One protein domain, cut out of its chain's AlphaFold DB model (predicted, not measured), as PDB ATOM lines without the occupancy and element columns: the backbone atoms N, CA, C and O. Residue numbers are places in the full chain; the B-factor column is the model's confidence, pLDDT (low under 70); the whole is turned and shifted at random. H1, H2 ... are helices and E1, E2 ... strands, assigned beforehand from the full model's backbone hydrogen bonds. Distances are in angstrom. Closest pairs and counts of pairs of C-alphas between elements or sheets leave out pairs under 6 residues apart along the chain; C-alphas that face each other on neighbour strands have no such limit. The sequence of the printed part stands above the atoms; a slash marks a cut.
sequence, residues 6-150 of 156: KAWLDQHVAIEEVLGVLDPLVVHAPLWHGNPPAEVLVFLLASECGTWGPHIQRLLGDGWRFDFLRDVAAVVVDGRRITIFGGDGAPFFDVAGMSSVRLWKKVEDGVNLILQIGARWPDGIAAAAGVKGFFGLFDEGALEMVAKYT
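This is residues 6 to 150 of the 156 residues of an uncharacterized protein of Salinibacterium sp (UniProt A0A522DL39). A twisted sheet of four long strands, E1, E2, E6 and E5, makes the body, with H3 packed along it over E6 and H4 running along its edge strand E5. A thin hairpin, E3 and E4, sits beside the last part of E1, with E3 next to it at Val 75 and His 33 and far from H4 and H5, and two long links join it to the rest, each pairing briefly with E5; H5 follows H4 near the end of the printed part, close to H3 and H4. The printed part has 145 residues with five named helices and six named strands, in the order H1 H2 E1 E2 H3 E3 E4 E5 E6 H4 H5, and its class is mixed, helices and strands. The large sheet, in the order E1 E2 E6 E5, is mixed, while E3 and E4 form a second, antiparallel one. The whole is compact, with a radius of gyration of the C-alphas of 14.8 A and spans of 40, 30 and 28 A.

In the large sheet, E1 is residues 25 to 34, 26.0 A from first to last C-alpha, and bends by 60 degrees at residue 28; E2 is residues 37 to 46, 26.1 A. E6 is residues 112 to 120, 26.0 A, and E5 is residues 98 to 106, 26.4 A. H3 spans residues 52 to 61, 14.6 A, and H4, the longest helix, residues 124 to 135, 16.8 A. H1 is residues 6 to 12, 10.0 A, and begins with C-alpha 6 at (143.020, 152.988, 145.394). H2 is residues 16 to 19. E3 is residues 73 to 77 and E4 residues 80 to 84. H5 is residues 142 to 149, 10.8 A, and ends with C-alpha 149 at (121.321, 147.034, 163.635).

E1 and E5 are the edge strands. E1 and E2 are an antiparallel hairpin, with N 28 and O 43 at 2.8 A; E2 and E6 are parallel, with N 42 and O 114 at 2.8 A. E5 and E6 are again an antiparallel hairpin, with N 103 and O 115 at 2.9 A. H1, H3 and H4 are on one face of this sheet, an arrangement of two layers, helices on one face of a sheet. H3 lies over E6 at a height over the sheet of 9.3 A and runs along the strands, at 7 degrees to E6 on the local plane; 2 of its C-alphas fall on E5, only just too few for it to lie over E5 too. H4 lies over E5 at a height of 8.4 A, at 2 degrees to it on the local plane, and their closest C-alphas, of Ser 99 and Ala 127, are 5.4 A apart. With residues 133 to 134 alone, H4 only just touches H3, only at their ends, with 3 pairs of C-alphas within 8 A; the closest are those of Gly 53 and Phe 134, 5.1 A. H2 touches H3, the closest C-alphas being those of Glu 17 and Leu 59, 6.9 A, and only grazes the sheet with residues 18 to 19. H5 is not on the sheet and is close but not clearly touching to H3, with C-alphas 60 and 149 at 6.8 A. The antiparallel hairpin E3 and E4 has N 75 and O 82 at 2.8 A; the closest C-alphas of E1 and E3, His 33 and Val 75, are 5.1 A apart. In H1, H3, H4 and H5 every O i to N i+4 pair is within hydrogen-bond range; H2 is too short for such a pair.

The C-alphas farthest apart, of Gly 79 and Asp 139, are 45.2 A apart, and the printed part has no cut. The links H3 to E3 and E4 to E5 are long; residues 65 to 66 pair with residues 103 to 104 of E5, and residues 92 to 93 with residues 99 to 100, both antiparallel. The mean pLDDT of the printed part is 80.5; it is under 70 at residue 17, residues 20 to 24, residue 34 and residues 69 to 89.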
ATOM      1  N   LYS A   6     143.302 151.554 145.375       86.06
ATOM      2  CA  LYS A   6     143.020 152.988 145.394       86.06
ATOM      3  C   LYS A   6     141.768 153.281 144.570       86.06
ATOM      4  O   LYS A   6     140.851 153.913 145.084       86.06
ATOM      5  N   ALA A   7     141.720 152.788 143.333       88.69
ATOM      6  CA  ALA A   7     140.551 152.957 142.473       88.69
ATOM      7  C   ALA A   7     139.287 152.355 143.112       88.69
ATOM      8  O   ALA A   7     138.215 152.953 143.049       88.69
ATOM      9  N   TRP A   8     139.421 151.210 143.789       90.06
ATOM     10  CA  TRP A   8     138.315 150.578 144.507       90.06
ATOM     11  C   TRP A   8     137.823 151.417 145.697       90.06
ATOM     12  O   TRP A   8     136.620 151.611 145.862       90.06
ATOM     13  N   LEU A   9     138.728 151.971 146.511       88.56
ATOM     14  CA  LEU A   9     138.357 152.862 147.618       88.56
ATOM     15  C   LEU A   9     137.695 154.151 147.115       88.56
ATOM     16  O   LEU A   9     136.729 154.608 147.723       88.56
ATOM     17  N   ASP A  10     138.162 154.711 145.997       87.44
ATOM     18  CA  ASP A  10     137.533 155.884 145.378       87.44
ATOM     19  C   ASP A  10     136.078 155.578 144.956       87.44
ATOM     20  O   ASP A  10     135.208 156.438 145.066       87.44
ATOM     21  N   GLN A  11     135.790 154.345 144.524       88.88
ATOM     22  CA  GLN A  11     134.450 153.919 144.113       88.88
ATOM     23  C   GLN A  11     133.524 153.578 145.291       88.88
ATOM     24  O   GLN A  11     132.338 153.895 145.243       88.88
ATOM     25  N   HIS A  12     134.038 152.911 146.328       87.06
ATOM     26  CA  HIS A  12     133.207 152.316 147.385       87.06
ATOM     27  C   HIS A  12     133.259 153.048 148.728       87.06
ATOM     28  O   HIS A  12     132.356 152.884 149.546       87.06
ATOM     29  N   VAL A  13     134.304 153.838 148.976       84.38
ATOM     30  CA  VAL A  13     134.528 154.522 150.258       84.38
ATOM     31  C   VAL A  13     134.440 156.029 150.100       84.38
ATOM     32  O   VAL A  13     133.895 156.675 150.978       84.38
ATOM     33  N   ALA A  14     134.893 156.616 148.991       80.00
ATOM     34  CA  ALA A  14     134.854 158.071 148.806       80.00
ATOM     35  C   ALA A  14     133.463 158.651 148.464       80.00
ATOM     36  O   ALA A  14     133.357 159.819 148.090       80.00
ATOM     37  N   ILE A  15     132.394 157.861 148.595       73.81
ATOM     38  CA  ILE A  15     131.019 158.312 148.368       73.81
ATOM     39  C   ILE A  15     130.536 159.220 149.504       73.81
ATOM     40  O   ILE A  15     130.955 159.089 150.656       73.81
ATOM     41  N   GLU A  16     129.608 160.126 149.190       71.44
ATOM     42  CA  GLU A  16     129.037 161.070 150.158       71.44
ATOM     43  C   GLU A  16     128.413 160.351 151.368       71.44
ATOM     44  O   GLU A  16     128.542 160.824 152.493       71.44
ATOM     45  N   GLU A  17     127.828 159.164 151.172       69.75
ATOM     46  CA  GLU A  17     127.316 158.274 152.234       69.75
ATOM     47  C   GLU A  17     128.365 157.920 153.304       69.75
ATOM     48  O   GLU A  17     128.029 157.717 154.465       69.75
ATOM     49  N   VAL A  18     129.643 157.853 152.930       75.88
ATOM     50  CA  VAL A  18     130.720 157.363 153.800       75.88
ATOM     51  C   VAL A  18     131.633 158.494 154.255       75.88
ATOM     52  O   VAL A  18     131.978 158.538 155.431       75.88
ATOM     53  N   LEU A  19     131.997 159.435 153.377       78.94
ATOM     54  CA  LEU A  19     132.910 160.540 153.718       78.94
ATOM     55  C   LEU A  19     132.266 161.934 153.689       78.94
ATOM     56  O   LEU A  19     132.929 162.903 154.052       78.94
ATOM     57  N   GLY A  20     131.014 162.068 153.242       59.62
ATOM     58  CA  GLY A  20     130.414 163.368 152.929       59.62
ATOM     59  C   GLY A  20     129.302 163.836 153.873       59.62
ATOM     60  O   GLY A  20     128.494 163.048 154.353       59.62
ATOM     61  N   VAL A  21     129.245 165.162 154.036       55.25
ATOM     62  CA  VAL A  21     128.246 166.036 154.695       55.25
ATOM     63  C   VAL A  21     128.573 166.488 156.121       55.25
ATOM     64  O   VAL A  21     128.567 167.689 156.375       55.25
ATOM     65  N   LEU A  22     128.871 165.584 157.047       58.12
ATOM     66  CA  LEU A  22     129.373 165.948 158.383       58.12
ATOM     67  C   LEU A  22     130.905 166.064 158.327       58.12
ATOM     68  O   LEU A  22     131.492 165.509 157.398       58.12
ATOM     69  N   ASP A  23     131.551 166.771 159.268       65.62
ATOM     70  CA  ASP A  23     133.012 166.983 159.248       65.62
ATOM     71  C   ASP A  23     133.787 165.727 158.812       65.62
ATOM     72  O   ASP A  23     133.445 164.615 159.246       65.62
ATOM     73  N   PRO A  24     134.789 165.875 157.927       68.44
ATOM     74  CA  PRO A  24     135.285 164.769 157.126       68.44
ATOM     75  C   PRO A  24     135.885 163.667 158.000       68.44
ATOM     76  O   PRO A  24     136.796 163.893 158.801       68.44
ATOM     77  N   LEU A  25     135.399 162.441 157.795       82.00
ATOM     78  CA  LEU A  25     136.104 161.248 158.248       82.00
ATOM     79  C   LEU A  25     137.407 161.125 157.452       82.00
ATOM     80  O   LEU A  25     137.421 161.202 156.223       82.00
ATOM     81  N   VAL A  26     138.516 160.909 158.149       83.69
ATOM     82  CA  VAL A  26     139.838 160.754 157.543       83.69
ATOM     83  C   VAL A  26     140.169 159.271 157.433       83.69
ATOM     84  O   VAL A  26     140.180 158.555 158.437       83.69
ATOM     85  N   VAL A  27     140.485 158.820 156.216       84.12
ATOM     86  CA  VAL A  27     140.999 157.468 155.962       84.12
ATOM     87  C   VAL A  27     142.395 157.334 156.557       84.12
ATOM     88  O   VAL A  27     143.332 158.007 156.134       84.12
ATOM     89  N   HIS A  28     142.535 156.436 157.526       78.56
ATOM     90  CA  HIS A  28     143.799 156.179 158.206       78.56
ATOM     91  C   HIS A  28     144.571 155.009 157.604       78.56
ATOM     92  O   HIS A  28     145.782 155.104 157.417       78.56
ATOM     93  N   ALA A  29     143.888 153.898 157.333       74.31
ATOM     94  CA  ALA A  29     144.497 152.715 156.741       74.31
ATOM     95  C   ALA A  29     143.427 151.819 156.095       74.31
ATOM     96  O   ALA A  29     142.387 151.590 156.718       74.31
ATOM     97  N   PRO A  30     143.674 151.284 154.890       81.31
ATOM     98  CA  PRO A  30     142.941 150.150 154.346       81.31
ATOM     99  C   PRO A  30     143.721 148.837 154.542       81.31
ATOM    100  O   PRO A  30     144.928 148.783 154.310       81.31
ATOM    101  N   LEU A  31     143.035 147.758 154.918       81.94
ATOM    102  CA  LEU A  31     143.563 146.388 154.956       81.94
ATOM    103  C   LEU A  31     142.638 145.479 154.141       81.94
ATOM    104  O   LEU A  31     141.428 145.674 154.170       81.94
ATOM    105  N   TRP A  32     143.164 144.470 153.445       82.19
ATOM    106  CA  TRP A  32     142.331 143.544 152.666       82.19
ATOM    107  C   TRP A  32     142.869 142.110 152.664       82.19
ATOM    108  O   TRP A  32     144.050 141.866 152.926       82.19
ATOM    109  N   HIS A  33     141.984 141.152 152.376       72.06
ATOM    110  CA  HIS A  33     142.310 139.728 152.269       72.06
ATOM    111  C   HIS A  33     141.953 139.169 150.887       72.06
ATOM    112  O   HIS A  33     140.793 139.228 150.485       72.06
ATOM    113  N   GLY A  34     142.925 138.556 150.202       68.69
ATOM    114  CA  GLY A  34     142.742 137.903 148.899       68.69
ATOM    115  C   GLY A  34     143.189 138.746 147.697       68.69
ATOM    116  O   GLY A  34     143.597 139.898 147.838       68.69
ATOM    117  N   ASN A  35     143.143 138.142 146.505       76.69
ATOM    118  CA  ASN A  35     143.341 138.824 145.222       76.69
ATOM    119  C   ASN A  35     142.522 138.114 144.113       76.69
ATOM    120  O   ASN A  35     142.985 137.086 143.608       76.69
ATOM    121  N   PRO A  36     141.324 138.617 143.742       78.50
ATOM    122  CA  PRO A  36     140.685 139.840 144.248       78.50
ATOM    123  C   PRO A  36     140.289 139.719 145.732       78.50
ATOM    124  O   PRO A  36     140.151 138.598 146.232       78.50
ATOM    125  N   PRO A  37     140.166 140.839 146.465       81.69
ATOM    126  CA  PRO A  37     139.839 140.788 147.879       81.69
ATOM    127  C   PRO A  37     138.417 140.284 148.102       81.69
ATOM    128  O   PRO A  37     137.496 140.685 147.404       81.69
ATOM    129  N   ALA A  38     138.233 139.433 149.108       81.94
ATOM    130  CA  ALA A  38     136.905 139.075 149.609       81.94
ATOM    131  C   ALA A  38     136.432 140.047 150.707       81.94
ATOM    132  O   ALA A  38     135.233 140.176 150.965       81.94
ATOM    133  N   GLU A  39     137.378 140.728 151.361       81.81
ATOM    134  CA  GLU A  39     137.129 141.631 152.482       81.81
ATOM    135  C   GLU A  39     138.087 142.823 152.449       81.81
ATOM    136  O   GLU A  39     139.279 142.655 152.164       81.81
ATOM    137  N   VAL A  40     137.565 144.003 152.791       85.25
ATOM    138  CA  VAL A  40     138.325 145.248 152.953       85.25
ATOM    139  C   VAL A  40     137.914 145.914 154.267       85.25
ATOM    140  O   VAL A  40     136.734 146.170 154.488       85.25
ATOM    141  N   LEU A  41     138.881 146.209 155.134       85.44
ATOM    142  CA  LEU A  41     138.718 146.992 156.358       85.44
ATOM    143  C   LEU A  41     139.324 148.378 156.161       85.44
ATOM    144  O   LEU A  41     140.496 148.490 155.810       85.44
ATOM    145  N   VAL A  42     138.558 149.422 156.457       87.69
ATOM    146  CA  VAL A  42     139.026 150.808 156.427       87.69
ATOM    147  C   VAL A  42     138.875 151.438 157.803       87.69
ATOM    148  O   VAL A  42     137.792 151.445 158.386       87.69
ATOM    149  N   PHE A  43     139.969 151.991 158.319       86.69
ATOM    150  CA  PHE A  43     139.960 152.789 159.541       86.69
ATOM    151  C   PHE A  43     139.654 154.245 159.195       86.69
ATOM    152  O   PHE A  43     140.372 154.852 158.399       86.69
ATOM    153  N   LEU A  44     138.614 154.798 159.812       89.38
ATOM    154  CA  LEU A  44     138.127 156.158 159.626       89.38
ATOM    155  C   LEU A  44     138.113 156.884 160.975       89.38
ATOM    156  O   LEU A  44     137.542 156.381 161.943       89.38
ATOM    157  N   LEU A  45     138.710 158.074 161.048       88.56
ATOM    158  CA  LEU A  45     138.616 158.929 162.235       88.56
ATOM    159  C   LEU A  45     137.919 160.240 161.914       88.56
ATOM    160  O   LEU A  45     138.267 160.900 160.941       88.56
ATOM    161  N   ALA A  46     136.979 160.635 162.764       88.50
ATOM    162  CA  ALA A  46     136.412 161.968 162.726       88.50
ATOM    163  C   ALA A  46     137.474 163.004 163.102       88.50
ATOM    164  O   ALA A  46     138.203 162.835 164.085       88.50
ATOM    165  N   SER A  47     137.539 164.083 162.322       82.38
ATOM    166  CA  SER A  47     138.361 165.254 162.639       82.38
ATOM    167  C   SER A  47     137.895 165.955 163.916       82.38
ATOM    168  O   SER A  47     138.709 166.560 164.611       82.38
ATOM    169  N   GLU A  48     136.609 165.829 164.251       84.88
ATOM    170  CA  GLU A  48     136.005 166.380 165.460       84.88
ATOM    171  C   GLU A  48     135.322 165.287 166.290       84.88
ATOM    172  O   GLU A  48     134.571 164.453 165.786       84.88
ATOM    173  N   CYS A  49     135.540 165.301 167.607       82.56
ATOM    174  CA  CYS A  49     135.015 164.269 168.508       82.56
ATOM    175  C   CYS A  49     133.481 164.155 168.512       82.56
ATOM    176  O   CYS A  49     132.949 163.112 168.876       82.56
ATOM    177  N   GLY A  50     132.760 165.212 168.132       79.25
ATOM    178  CA  GLY A  50     131.296 165.226 168.112       79.25
ATOM    179  C   GLY A  50     130.666 164.602 166.865       79.25
ATOM    180  O   GLY A  50     129.471 164.321 166.879       79.25
ATOM    181  N   THR A  51     131.432 164.369 165.794       85.50
ATOM    182  CA  THR A  51     130.846 164.090 164.471       85.50
ATOM    183  C   THR A  51     130.854 162.620 164.067       85.50
ATOM    184  O   THR A  51     130.066 162.225 163.210       85.50
ATOM    185  N   TRP A  52     131.650 161.769 164.724       89.75
ATOM    186  CA  TRP A  52     131.692 160.326 164.429       89.75
ATOM    187  C   TRP A  52     130.334 159.627 164.627       89.75
ATOM    188  O   TRP A  52     129.941 158.803 163.805       89.75
ATOM    189  N   GLY A  53     129.596 159.963 165.690       90.69
ATOM    190  CA  GLY A  53     128.319 159.325 166.022       90.69
ATOM    191  C   GLY A  53     127.221 159.563 164.977       90.69
ATOM    192  O   GLY A  53     126.632 158.593 164.501       90.69
ATOM    193  N   PRO A  54     126.974 160.820 164.563       89.56
ATOM    194  CA  PRO A  54     126.047 161.123 163.473       89.56
ATOM    195  C   PRO A  54     126.403 160.448 162.135       89.56
ATOM    196  O   PRO A  54     125.503 159.983 161.436       89.56
ATOM    197  N   HIS A  55     127.696 160.305 161.801       88.81
ATOM    198  CA  HIS A  55     128.125 159.524 160.626       88.81
ATOM    199  C   HIS A  55     127.661 158.065 160.715       88.81
ATOM    200  O   HIS A  55     127.089 157.536 159.765       88.81
ATOM    201  N   ILE A  56     127.856 157.429 161.873       90.62
ATOM    202  CA  ILE A  56     127.428 156.046 162.116       90.62
ATOM    203  C   ILE A  56     125.906 155.920 162.038       90.62
ATOM    204  O   ILE A  56     125.410 155.004 161.389       90.62
ATOM    205  N   GLN A  57     125.158 156.831 162.666       90.56
ATOM    206  CA  GLN A  57     123.692 156.807 162.643       90.56
ATOM    207  C   GLN A  57     123.148 156.850 161.210       90.56
ATOM    208  O   GLN A  57     122.250 156.079 160.870       90.56
ATOM    209  N   ARG A  58     123.722 157.710 160.362       89.31
ATOM    210  CA  ARG A  58     123.357 157.786 158.947       89.31
ATOM    211  C   ARG A  58     123.659 156.482 158.212       89.31
ATOM    212  O   ARG A  58     122.759 155.921 157.600       89.31
ATOM    213  N   LEU A  59     124.882 155.962 158.345       91.00
ATOM    214  CA  LEU A  59     125.284 154.698 157.720       91.00
ATOM    215  C   LEU A  59     124.347 153.548 158.130       91.00
ATOM    216  O   LEU A  59     123.896 152.769 157.292       91.00
ATOM    217  N   LEU A  60     123.979 153.461 159.409       90.94
ATOM    218  CA  LEU A  60     123.008 152.473 159.888       90.94
ATOM    219  C   LEU A  60     121.625 152.630 159.226       90.94
ATOM    220  O   LEU A  60     120.979 151.626 158.907       90.94
ATOM    221  N   GLY A  61     121.187 153.871 158.983       88.88
ATOM    222  CA  GLY A  61     119.994 154.195 158.193       88.88
ATOM    223  C   GLY A  61     120.091 153.751 156.727       88.88
ATOM    224  O   GLY A  61     119.112 153.243 156.184       88.88
ATOM    225  N   ASP A  62     121.285 153.818 156.139       88.44
ATOM    226  CA  ASP A  62     121.581 153.469 154.737       88.44
ATOM    227  C   ASP A  62     121.926 151.978 154.528       88.44
ATOM    228  O   ASP A  62     122.560 151.558 153.548       88.44
ATOM    229  N   GLY A  63     121.492 151.137 155.468       88.94
ATOM    230  CA  GLY A  63     121.587 149.684 155.352       88.94
ATOM    231  C   GLY A  63     122.887 149.080 155.879       88.94
ATOM    232  O   GLY A  63     123.030 147.858 155.823       88.94
ATOM    233  N   TRP A  64     123.803 149.878 156.436       90.88
ATOM    234  CA  TRP A  64     124.951 149.327 157.152       90.88
ATOM    235  C   TRP A  64     124.503 148.627 158.427       90.88
ATOM    236  O   TRP A  64     123.469 148.942 159.024       90.88
ATOM    237  N   ARG A  65     125.292 147.650 158.851       89.69
ATOM    238  CA  ARG A  65     125.035 146.882 160.065       89.69
ATOM    239  C   ARG A  65     126.255 146.903 160.948       89.69
ATOM    240  O   ARG A  65     127.375 147.004 160.461       89.69
ATOM    241  N   PHE A  66     126.047 146.781 162.246       88.25
ATOM    242  CA  PHE A  66     127.153 146.535 163.150       88.25
ATOM    243  C   PHE A  66     127.816 145.191 162.827       88.25
ATOM    244  O   PHE A  66     127.140 144.180 162.612       88.25
ATOM    245  N   ASP A  67     129.147 145.188 162.828       83.50
ATOM    246  CA  ASP A  67     129.973 144.001 162.587       83.50
ATOM    247  C   ASP A  67     130.193 143.242 163.910       83.50
ATOM    248  O   ASP A  67     131.268 143.290 164.514       83.50
ATOM    249  N   PHE A  68     129.133 142.586 164.395       73.00
ATOM    250  CA  PHE A  68     129.186 141.668 165.533       73.00
ATOM    251  C   PHE A  68     129.680 140.300 165.042       73.00
ATOM    252  O   PHE A  68     128.911 139.550 164.455       73.00
ATOM    253  N   LEU A  69     130.944 139.972 165.321       56.53
ATOM    254  CA  LEU A  69     131.558 138.648 165.151       56.53
ATOM    255  C   LEU A  69     131.692 138.145 163.699       56.53
ATOM    256  O   LEU A  69     130.781 137.558 163.120       56.53
ATOM    257  N   ARG A  70     132.917 138.236 163.171       55.94
ATOM    258  CA  ARG A  70     133.409 137.332 162.121       55.94
ATOM    259  C   ARG A  70     134.463 136.398 162.674       55.94
ATOM    260  O   ARG A  70     135.174 136.748 163.620       55.94
ATOM    261  N   ASP A  71     134.590 135.253 162.016       49.00
ATOM    262  CA  ASP A  71     135.768 134.408 162.126       49.00
ATOM    263  C   ASP A  71     137.051 135.210 161.874       49.00
ATOM    264  O   ASP A  71     137.075 136.243 161.202       49.00
ATOM    265  N   VAL A  72     138.139 134.719 162.458       51.72
ATOM    266  CA  VAL A  72     139.456 135.350 162.423       51.72
ATOM    267  C   VAL A  72     139.951 135.485 160.978       51.72
ATOM    268  O   VAL A  72     140.397 134.508 160.375       51.72
ATOM    269  N   ALA A  73     139.949 136.706 160.438       55.69
ATOM    270  CA  ALA A  73     140.527 136.998 159.133       55.69
ATOM    271  C   ALA A  73     142.002 137.396 159.290       55.69
ATOM    272  O   ALA A  73     142.353 138.370 159.960       55.69
ATOM    273  N   ALA A  74     142.901 136.633 158.669       54.72
ATOM    274  CA  ALA A  74     144.309 137.002 158.590       54.72
ATOM    275  C   ALA A  74     144.562 137.836 157.332       54.72
ATOM    276  O   ALA A  74     144.505 137.308 156.223       54.72
ATOM    277  N   VAL A  75     144.902 139.110 157.489       59.00
ATOM    278  CA  VAL A  75     145.323 139.977 156.380       59.00
ATOM    279  C   VAL A  75     146.843 140.055 156.307       59.00
ATOM    280  O   VAL A  75     147.529 139.846 157.307       59.00
ATOM    281  N   VAL A  76     147.390 140.342 155.126       54.34
ATOM    282  CA  VAL A  76     148.827 140.596 154.946       54.34
ATOM    283  C   VAL A  76     149.008 142.043 154.510       54.34
ATOM    284  O   VAL A  76     148.492 142.438 153.472       54.34
ATOM    285  N   VAL A  77     149.742 142.822 155.301       52.88
ATOM    286  CA  VAL A  77     149.993 144.255 155.091       52.88
ATOM    287  C   VAL A  77     151.499 144.459 155.110       52.88
ATOM    288  O   VAL A  77     152.149 144.091 156.088       52.88
ATOM    289  N   ASP A  78     152.073 144.957 154.015       63.16
ATOM    290  CA  ASP A  78     153.525 145.146 153.857       63.16
ATOM    291  C   ASP A  78     154.350 143.894 154.228       63.16
ATOM    292  O   ASP A  78     155.387 143.957 154.889       63.16
ATOM    293  N   GLY A  79     153.843 142.713 153.855       60.41
ATOM    294  CA  GLY A  79     154.468 141.419 154.158       60.41
ATOM    295  C   GLY A  79     154.276 140.918 155.597       60.41
ATOM    296  O   GLY A  79     154.771 139.845 155.938       60.41
ATOM    297  N   ARG A  80     153.541 141.644 156.448       49.09
ATOM    298  CA  ARG A  80     153.216 141.238 157.822       49.09
ATOM    299  C   ARG A  80     151.806 140.675 157.892       49.09
ATOM    300  O   ARG A  80     150.856 141.320 157.460       49.09
ATOM    301  N   ARG A  81     151.658 139.486 158.478       53.09
ATOM    302  CA  ARG A  81     150.345 138.904 158.771       53.09
ATOM    303  C   ARG A  81     149.753 139.610 159.991       53.09
ATOM    304  O   ARG A  81     150.277 139.466 161.092       53.09
ATOM    305  N   ILE A  82     148.681 140.364 159.787       57.72
ATOM    306  CA  ILE A  82     147.894 140.989 160.847       57.72
ATOM    307  C   ILE A  82     146.621 140.167 161.009       57.72
ATOM    308  O   ILE A  82     145.930 139.850 160.042       57.72
ATOM    309  N   THR A  83     146.320 139.794 162.244       55.12
ATOM    310  CA  THR A  83     145.053 139.155 162.575       55.12
ATOM    311  C   THR A  83     144.023 140.252 162.803       55.12
ATOM    312  O   THR A  83     144.128 140.988 163.783       55.12
ATOM    313  N   ILE A  84     143.047 140.386 161.904       55.81
ATOM    314  CA  ILE A  84     141.874 141.218 162.171       55.81
ATOM    315  C   ILE A  84     140.961 140.377 163.056       55.81
ATOM    316  O   ILE A  84     140.364 139.396 162.618       55.81
ATOM    317  N   PHE A  85     140.889 140.736 164.333       53.16
ATOM    318  CA  PHE A  85     139.886 140.174 165.224       53.16
ATOM    319  C   PHE A  85     138.514 140.700 164.799       53.16
ATOM    320  O   PHE A  85     138.350 141.909 164.619       53.16
ATOM    321  N   GLY A  86     137.524 139.816 164.660       54.16
ATOM    322  CA  GLY A  86     136.114 140.210 164.632       54.16
ATOM    323  C   GLY A  86     135.779 141.077 165.850       54.16
ATOM    324  O   GLY A  86     136.419 140.969 166.896       54.16
ATOM    325  N   GLY A  87     134.866 142.026 165.675       57.00
ATOM    326  CA  GLY A  87     134.481 142.957 166.733       57.00
ATOM    327  C   GLY A  87     133.340 142.395 167.522       57.00
ATOM    328  O   GLY A  87     132.603 141.543 167.035       57.00
ATOM    329  N   ASP A  88     133.150 142.923 168.714       59.72
ATOM    330  CA  ASP A  88     131.899 142.771 169.429       59.72
ATOM    331  C   ASP A  88     130.837 143.744 168.906       59.72
ATOM    332  O   ASP A  88     129.863 143.913 169.614       59.72
ATOM    333  N   GLY A  89     131.025 144.399 167.739       62.06
ATOM    334  CA  GLY A  89     130.104 145.344 167.077       62.06
ATOM    335  C   GLY A  89     129.684 146.567 167.902       62.06
ATOM    336  O   GLY A  89     129.090 147.501 167.368       62.06
ATOM    337  N   ALA A  90     130.014 146.577 169.188       75.75
ATOM    338  CA  ALA A  90     129.659 147.588 170.145       75.75
ATOM    339  C   ALA A  90     130.635 148.764 170.038       75.75
ATOM    340  O   ALA A  90     131.832 148.580 169.789       75.75
ATOM    341  N   PRO A  91     130.151 149.997 170.238       80.94
ATOM    342  CA  PRO A  91     131.036 151.117 170.483       80.94
ATOM    343  C   PRO A  91     131.936 150.808 171.685       80.94
ATOM    344  O   PRO A  91     131.446 150.559 172.785       80.94
ATOM    345  N   PHE A  92     133.247 150.856 171.482       83.62
ATOM    346  CA  PHE A  92     134.233 150.690 172.544       83.62
ATOM    347  C   PHE A  92     135.025 151.976 172.748       83.62
ATOM    348  O   PHE A  92     135.075 152.845 171.872       83.62
ATOM    349  N   PHE A  93     135.671 152.074 173.907       86.06
ATOM    350  CA  PHE A  93     136.646 153.112 174.195       86.06
ATOM    351  C   PHE A  93     137.857 152.539 174.930       86.06
ATOM    352  O   PHE A  93     137.775 151.466 175.529       86.06
ATOM    353  N   ASP A  94     138.978 153.255 174.895       79.44
ATOM    354  CA  ASP A  94     140.181 152.890 175.643       79.44
ATOM    355  C   ASP A  94     140.708 154.036 176.519       79.44
ATOM    356  O   ASP A  94     140.285 155.191 176.432       79.44
ATOM    357  N   VAL A  95     141.654 153.701 177.402       76.12
ATOM    358  CA  VAL A  95     142.284 154.659 178.327       76.12
ATOM    359  C   VAL A  95     143.140 155.711 177.617       76.12
ATOM    360  O   VAL A  95     143.434 156.746 178.211       76.12
ATOM    361  N   ALA A  96     143.532 155.458 176.365       79.12
ATOM    362  CA  ALA A  96     144.295 156.384 175.537       79.12
ATOM    363  C   ALA A  96     143.394 157.416 174.835       79.12
ATOM    364  O   ALA A  96     143.895 158.246 174.077       79.12
ATOM    365  N   GLY A  97     142.085 157.381 175.100       87.19
ATOM    366  CA  GLY A  97     141.130 158.334 174.562       87.19
ATOM    367  C   GLY A  97     140.633 157.966 173.172       87.19
ATOM    368  O   GLY A  97     140.223 158.847 172.434       87.19
ATOM    369  N   MET A  98     140.650 156.700 172.764       88.88
ATOM    370  CA  MET A  98     139.953 156.296 171.542       88.88
ATOM    371  C   MET A  98     138.493 155.972 171.844       88.88
ATOM    372  O   MET A  98     138.222 155.308 172.839       88.88
ATOM    373  N   SER A  99     137.567 156.359 170.964       90.50
ATOM    374  CA  SER A  99     136.260 155.700 170.841       90.50
ATOM    375  C   SER A  99     136.068 155.218 169.411       90.50
ATOM    376  O   SER A  99     136.395 155.954 168.483       90.50
ATOM    377  N   SER A 100     135.531 154.019 169.196       90.00
ATOM    378  CA  SER A 100     135.164 153.588 167.843       90.00
ATOM    379  C   SER A 100     134.143 152.460 167.823       90.00
ATOM    380  O   SER A 100     133.923 151.791 168.828       90.00
ATOM    381  N   VAL A 101     133.540 152.246 166.660       89.25
ATOM    382  CA  VAL A 101     132.655 151.115 166.370       89.25
ATOM    383  C   VAL A 101     132.970 150.558 164.987       89.25
ATOM    384  O   VAL A 101     133.569 151.246 164.155       89.25
ATOM    385  N   ARG A 102     132.558 149.316 164.730       89.12
ATOM    386  CA  ARG A 102     132.655 148.710 163.404       89.12
ATOM    387  C   ARG A 102     131.307 148.539 162.734       89.12
ATOM    388  O   ARG A 102     130.371 148.004 163.325       89.12
ATOM    389  N   LEU A 103     131.271 148.939 161.470       89.50
ATOM    390  CA  LEU A 103     130.153 148.756 160.564       89.50
ATOM    391  C   LEU A 103     130.563 147.863 159.400       89.50
ATOM    392  O   LEU A 103     131.714 147.873 158.972       89.50
ATOM    393  N   TRP A 104     129.601 147.133 158.861       88.81
ATOM    394  CA  TRP A 104     129.742 146.292 157.689       88.81
ATOM    395  C   TRP A 104     128.625 146.546 156.681       88.81
ATOM    396  O   TRP A 104     127.467 146.768 157.047       88.81
ATOM    397  N   LYS A 105     128.993 146.430 155.404       88.38
ATOM    398  CA  LYS A 105     128.092 146.301 154.261       88.38
ATOM    399  C   LYS A 105     128.738 145.377 153.226       88.38
ATOM    400  O   LYS A 105     129.945 145.444 152.984       88.38
ATOM    401  N   LYS A 106     127.947 144.501 152.609       87.62
ATOM    402  CA  LYS A 106     128.369 143.802 151.390       87.62
ATOM    403  C   LYS A 106     128.105 144.729 150.210       87.62
ATOM    404  O   LYS A 106     126.960 145.117 149.997       87.62
ATOM    405  N   VAL A 107     129.156 145.123 149.499       87.81
ATOM    406  CA  VAL A 107     129.037 146.010 148.334       87.81
ATOM    407  C   VAL A 107     128.713 145.207 147.067       87.81
ATOM    408  O   VAL A 107     128.779 143.977 147.061       87.81
ATOM    409  N   GLU A 108     128.301 145.902 146.005       85.56
ATOM    410  CA  GLU A 108     127.702 145.307 144.795       85.56
ATOM    411  C   GLU A 108     128.602 144.298 144.067       85.56
ATOM    412  O   GLU A 108     128.108 143.346 143.467       85.56
ATOM    413  N   ASP A 109     129.918 144.468 144.147       85.56
ATOM    414  CA  ASP A 109     130.904 143.571 143.542       85.56
ATOM    415  C   ASP A 109     131.161 142.294 144.372       85.56
ATOM    416  O   ASP A 109     131.968 141.445 143.992       85.56
ATOM    417  N   GLY A 110     130.448 142.130 145.491       84.50
ATOM    418  CA  GLY A 110     130.498 140.961 146.362       84.50
ATOM    419  C   GLY A 110     131.518 141.051 147.496       84.50
ATOM    420  O   GLY A 110     131.558 140.133 148.321       84.50
ATOM    421  N   VAL A 111     132.299 142.134 147.575       84.88
ATOM    422  CA  VAL A 111     133.287 142.357 148.637       84.88
ATOM    423  C   VAL A 111     132.595 142.758 149.938       84.88
ATOM    424  O   VAL A 111     131.654 143.556 149.965       84.88
ATOM    425  N   ASN A 112     133.071 142.223 151.060       85.81
ATOM    426  CA  ASN A 112     132.642 142.701 152.368       85.81
ATOM    427  C   ASN A 112     133.457 143.934 152.767       85.81
ATOM    428  O   ASN A 112     134.645 143.817 153.070       85.81
ATOM    429  N   LEU A 113     132.809 145.096 152.821       88.19
ATOM    430  CA  LEU A 113     133.415 146.337 153.287       88.19
ATOM    431  C   LEU A 113     133.134 146.526 154.778       88.19
ATOM    432  O   LEU A 113     131.981 146.523 155.210       88.19
ATOM    433  N   ILE A 114     134.197 146.687 155.557       88.38
ATOM    434  CA  ILE A 114     134.156 146.977 156.988       88.38
ATOM    435  C   ILE A 114     134.726 148.374 157.204       88.38
ATOM    436  O   ILE A 114     135.827 148.682 156.746       88.38
ATOM    437  N   LEU A 115     134.007 149.203 157.950       89.38
ATOM    438  CA  LEU A 115     134.481 150.502 158.403       89.38
ATOM    439  C   LEU A 115     134.664 150.455 159.914       89.38
ATOM    440  O   LEU A 115     133.717 150.157 160.638       89.38
ATOM    441  N   GLN A 116     135.859 150.777 160.400       89.69
ATOM    442  CA  GLN A 116     136.066 151.096 161.807       89.69
ATOM    443  C   GLN A 116     136.080 152.612 161.958       89.69
ATOM    444  O   GLN A 116     137.045 153.260 161.559       89.69
ATOM    445  N   ILE A 117     135.006 153.161 162.520       90.44
ATOM    446  CA  ILE A 117     134.761 154.602 162.608       90.44
ATOM    447  C   ILE A 117     134.918 155.041 164.056       90.44
ATOM    448  O   ILE A 117     134.303 154.457 164.948       90.44
ATOM    449  N   GLY A 118     135.726 156.069 164.296       91.06
ATOM    450  CA  GLY A 118     135.997 156.539 165.649       91.06
ATOM    451  C   GLY A 118     136.430 157.992 165.762       91.06
ATOM    452  O   GLY A 118     136.432 158.737 164.787       91.06
ATOM    453  N   ALA A 119     136.818 158.376 166.973       91.94
ATOM    454  CA  ALA A 119     137.350 159.687 167.309       91.94
ATOM    455  C   ALA A 119     138.445 159.574 168.381       91.94
ATOM    456  O   ALA A 119     138.446 158.646 169.193       91.94
ATOM    457  N   ARG A 120     139.370 160.542 168.380       92.25
ATOM    458  CA  ARG A 120     140.419 160.688 169.399       92.25
ATOM    459  C   ARG A 120     140.053 161.795 170.374       92.25
ATOM    460  O   ARG A 120     139.969 162.954 169.988       92.25
ATOM    461  N   TRP A 121     139.919 161.424 171.631       92.38
ATOM    462  CA  TRP A 121     139.574 162.263 172.763       92.38
ATOM    463  C   TRP A 121     140.823 162.609 173.585       92.38
ATOM    464  O   TRP A 121     141.839 161.921 173.475       92.38
ATOM    465  N   PRO A 122     140.763 163.647 174.441       94.06
ATOM    466  CA  PRO A 122     141.882 164.000 175.317       94.06
ATOM    467  C   PRO A 122     142.294 162.884 176.290       94.06
ATOM    468  O   PRO A 122     143.468 162.785 176.640       94.06
ATOM    469  N   ASP A 123     141.338 162.061 176.732       92.19
ATOM    470  CA  ASP A 123     141.549 160.942 177.650       92.19
ATOM    471  C   ASP A 123     140.410 159.906 177.557       92.19
ATOM    472  O   ASP A 123     139.408 160.096 176.857       92.19
ATOM    473  N   GLY A 124     140.558 158.792 178.280       87.44
ATOM    474  CA  GLY A 124     139.551 157.730 178.320       87.44
ATOM    475  C   GLY A 124     138.217 158.124 178.970       87.44
ATOM    476  O   GLY A 124     137.196 157.515 178.658       87.44
ATOM    477  N   ILE A 125     138.182 159.143 179.836       92.56
ATOM    478  CA  ILE A 125     136.933 159.625 180.453       92.56
ATOM    479  C   ILE A 125     136.103 160.362 179.400       92.56
ATOM    480  O   ILE A 125     134.903 160.115 179.266       92.56
ATOM    481  N   ALA A 126     136.748 161.224 178.616       93.06
ATOM    482  CA  ALA A 126     136.135 161.907 177.489       93.06
ATOM    483  C   ALA A 126     135.674 160.908 176.414       93.06
ATOM    484  O   ALA A 126     134.556 161.030 175.916       93.06
ATOM    485  N   ALA A 127     136.460 159.863 176.135       91.19
ATOM    486  CA  ALA A 127     136.052 158.801 175.212       91.19
ATOM    487  C   ALA A 127     134.826 158.012 175.708       91.19
ATOM    488  O   ALA A 127     133.899 157.762 174.935       91.19
ATOM    489  N   ALA A 128     134.764 157.686 177.004       88.56
ATOM    490  CA  ALA A 128     133.596 157.047 177.610       88.56
ATOM    491  C   ALA A 128     132.340 157.935 177.520       88.56
ATOM    492  O   ALA A 128     131.248 157.454 177.207       88.56
ATOM    493  N   ALA A 129     132.491 159.244 177.756       91.44
ATOM    494  CA  ALA A 129     131.414 160.215 177.576       91.44
ATOM    495  C   ALA A 129     130.966 160.301 176.108       91.44
ATOM    496  O   ALA A 129     129.766 160.363 175.844       91.44
ATOM    497  N   GLY A 130     131.906 160.227 175.164       91.12
ATOM    498  CA  GLY A 130     131.641 160.151 173.732       91.12
ATOM    499  C   GLY A 130     130.802 158.937 173.343       91.12
ATOM    500  O   GLY A 130     129.792 159.080 172.658       91.12
ATOM    501  N   VAL A 131     131.168 157.749 173.834       90.69
ATOM    502  CA  VAL A 131     130.392 156.515 173.626       90.69
ATOM    503  C   VAL A 131     128.986 156.640 174.216       90.69
ATOM    504  O   VAL A 131     128.007 156.286 173.561       90.69
ATOM    505  N   LYS A 132     128.850 157.206 175.420       89.94
ATOM    506  CA  LYS A 132     127.533 157.479 176.011       89.94
ATOM    507  C   LYS A 132     126.711 158.450 175.154       89.94
ATOM    508  O   LYS A 132     125.519 158.225 174.963       89.94
ATOM    509  N   GLY A 133     127.340 159.508 174.643       90.62
ATOM    510  CA  GLY A 133     126.718 160.478 173.744       90.62
ATOM    511  C   GLY A 133     126.231 159.839 172.444       90.62
ATOM    512  O   GLY A 133     125.121 160.133 172.017       90.62
ATOM    513  N   PHE A 134     127.003 158.906 171.878       91.50
ATOM    514  CA  PHE A 134     126.600 158.123 170.709       91.50
ATOM    515  C   PHE A 134     125.299 157.347 170.947       91.50
ATOM    516  O   PHE A 134     124.381 157.451 170.141       91.50
ATOM    517  N   PHE A 135     125.180 156.621 172.064       89.44
ATOM    518  CA  PHE A 135     123.929 155.927 172.397       89.44
ATOM    519  C   PHE A 135     122.750 156.896 172.560       89.44
ATOM    520  O   PHE A 135     121.632 156.556 172.195       89.44
ATOM    521  N   GLY A 136     123.003 158.113 173.052       89.88
ATOM    522  CA  GLY A 136     121.993 159.168 173.171       89.88
ATOM    523  C   GLY A 136     121.496 159.752 171.844       89.88
ATOM    524  O   GLY A 136     120.567 160.552 171.871       89.88
ATOM    525  N   LEU A 137     122.085 159.380 170.699       89.62
ATOM    526  CA  LEU A 137     121.584 159.765 169.373       89.62
ATOM    527  C   LEU A 137     120.360 158.950 168.939       89.62
ATOM    528  O   LEU A 137     119.707 159.311 167.962       89.62
ATOM    529  N   PHE A 138     120.076 157.842 169.621       88.69
ATOM    530  CA  PHE A 138     119.006 156.918 169.274       88.69
ATOM    531  C   PHE A 138     117.864 157.037 170.289       88.69
ATOM    532  O   PHE A 138     118.101 157.129 171.491       88.69
ATOM    533  N   ASP A 139     116.621 156.985 169.808       84.81
ATOM    534  CA  ASP A 139     115.405 157.058 170.640       84.81
ATOM    535  C   ASP A 139     115.103 155.747 171.406       84.81
ATOM    536  O   ASP A 139     114.031 155.579 171.985       84.81
ATOM    537  N   GLU A 140     116.033 154.795 171.389       85.25
ATOM    538  CA  GLU A 140     115.890 153.425 171.888       85.25
ATOM    539  C   GLU A 140     117.049 153.054 172.827       85.25
ATOM    540  O   GLU A 140     118.112 153.684 172.831       85.25
ATOM    541  N   GLY A 141     116.852 152.031 173.662       82.94
ATOM    542  CA  GLY A 141     117.892 151.574 174.583       82.94
ATOM    543  C   GLY A 141     119.113 151.016 173.842       82.94
ATOM    544  O   GLY A 141     118.997 150.468 172.750       82.94
ATOM    545  N   ALA A 142     120.297 151.064 174.465       81.56
ATOM    546  CA  ALA A 142     121.536 150.559 173.857       81.56
ATOM    547  C   ALA A 142     121.420 149.109 173.343       81.56
ATOM    548  O   ALA A 142     121.916 148.797 172.265       81.56
ATOM    549  N   LEU A 143     120.740 148.234 174.094       82.06
ATOM    550  CA  LEU A 143     120.513 146.839 173.701       82.06
ATOM    551  C   LEU A 143     119.541 146.704 172.522       82.06
ATOM    552  O   LEU A 143     119.743 145.844 171.670       82.06
ATOM    553  N   GLU A 144     118.505 147.541 172.476       84.81
ATOM    554  CA  GLU A 144     117.506 147.548 171.400       84.81
ATOM    555  C   GLU A 144     118.149 148.012 170.093       84.81
ATOM    556  O   GLU A 144     118.061 147.319 169.080       84.81
ATOM    557  N   MET A 145     118.918 149.098 170.170       86.38
ATOM    558  CA  MET A 145     119.677 149.657 169.057       86.38
ATOM    559  C   MET A 145     120.674 148.648 168.493       86.38
ATOM    560  O   MET A 145     120.727 148.419 167.285       86.38
ATOM    561  N   VAL A 146     121.429 147.987 169.374       82.25
ATOM    562  CA  VAL A 146     122.328 146.903 168.979       82.25
ATOM    563  C   VAL A 146     121.546 145.809 168.257       82.25
ATOM    564  O   VAL A 146     121.860 145.524 167.107       82.25
ATOM    565  N   ALA A 147     120.483 145.270 168.860       82.12
ATOM    566  CA  ALA A 147     119.694 144.192 168.265       82.12
ATOM    567  C   ALA A 147     119.086 144.560 166.899       82.12
ATOM    568  O   ALA A 147     119.043 143.725 165.995       82.12
ATOM    569  N   LYS A 148     118.642 145.808 166.731       85.56
ATOM    570  CA  LYS A 148     118.049 146.328 165.493       85.56
ATOM    571  C   LYS A 148     119.048 146.409 164.341       85.56
ATOM    572  O   LYS A 148     118.679 146.174 163.190       85.56
ATOM    573  N   TYR A 149     120.295 146.763 164.640       86.56
ATOM    574  CA  TYR A 149     121.321 147.034 163.635       86.56
ATOM    575  C   TYR A 149     122.398 145.945 163.532       86.56
ATOM    576  O   TYR A 149     123.276 146.041 162.672       86.56
ATOM    577  N   THR A 150     122.348 144.894 164.352       80.81
ATOM    578  CA  THR A 150     123.162 143.687 164.166       80.81
ATOM    579  C   THR A 150     122.801 143.001 162.845       80.81
ATOM    580  O   THR A 150     121.628 142.810 162.524       80.81
TER     581      THR A 150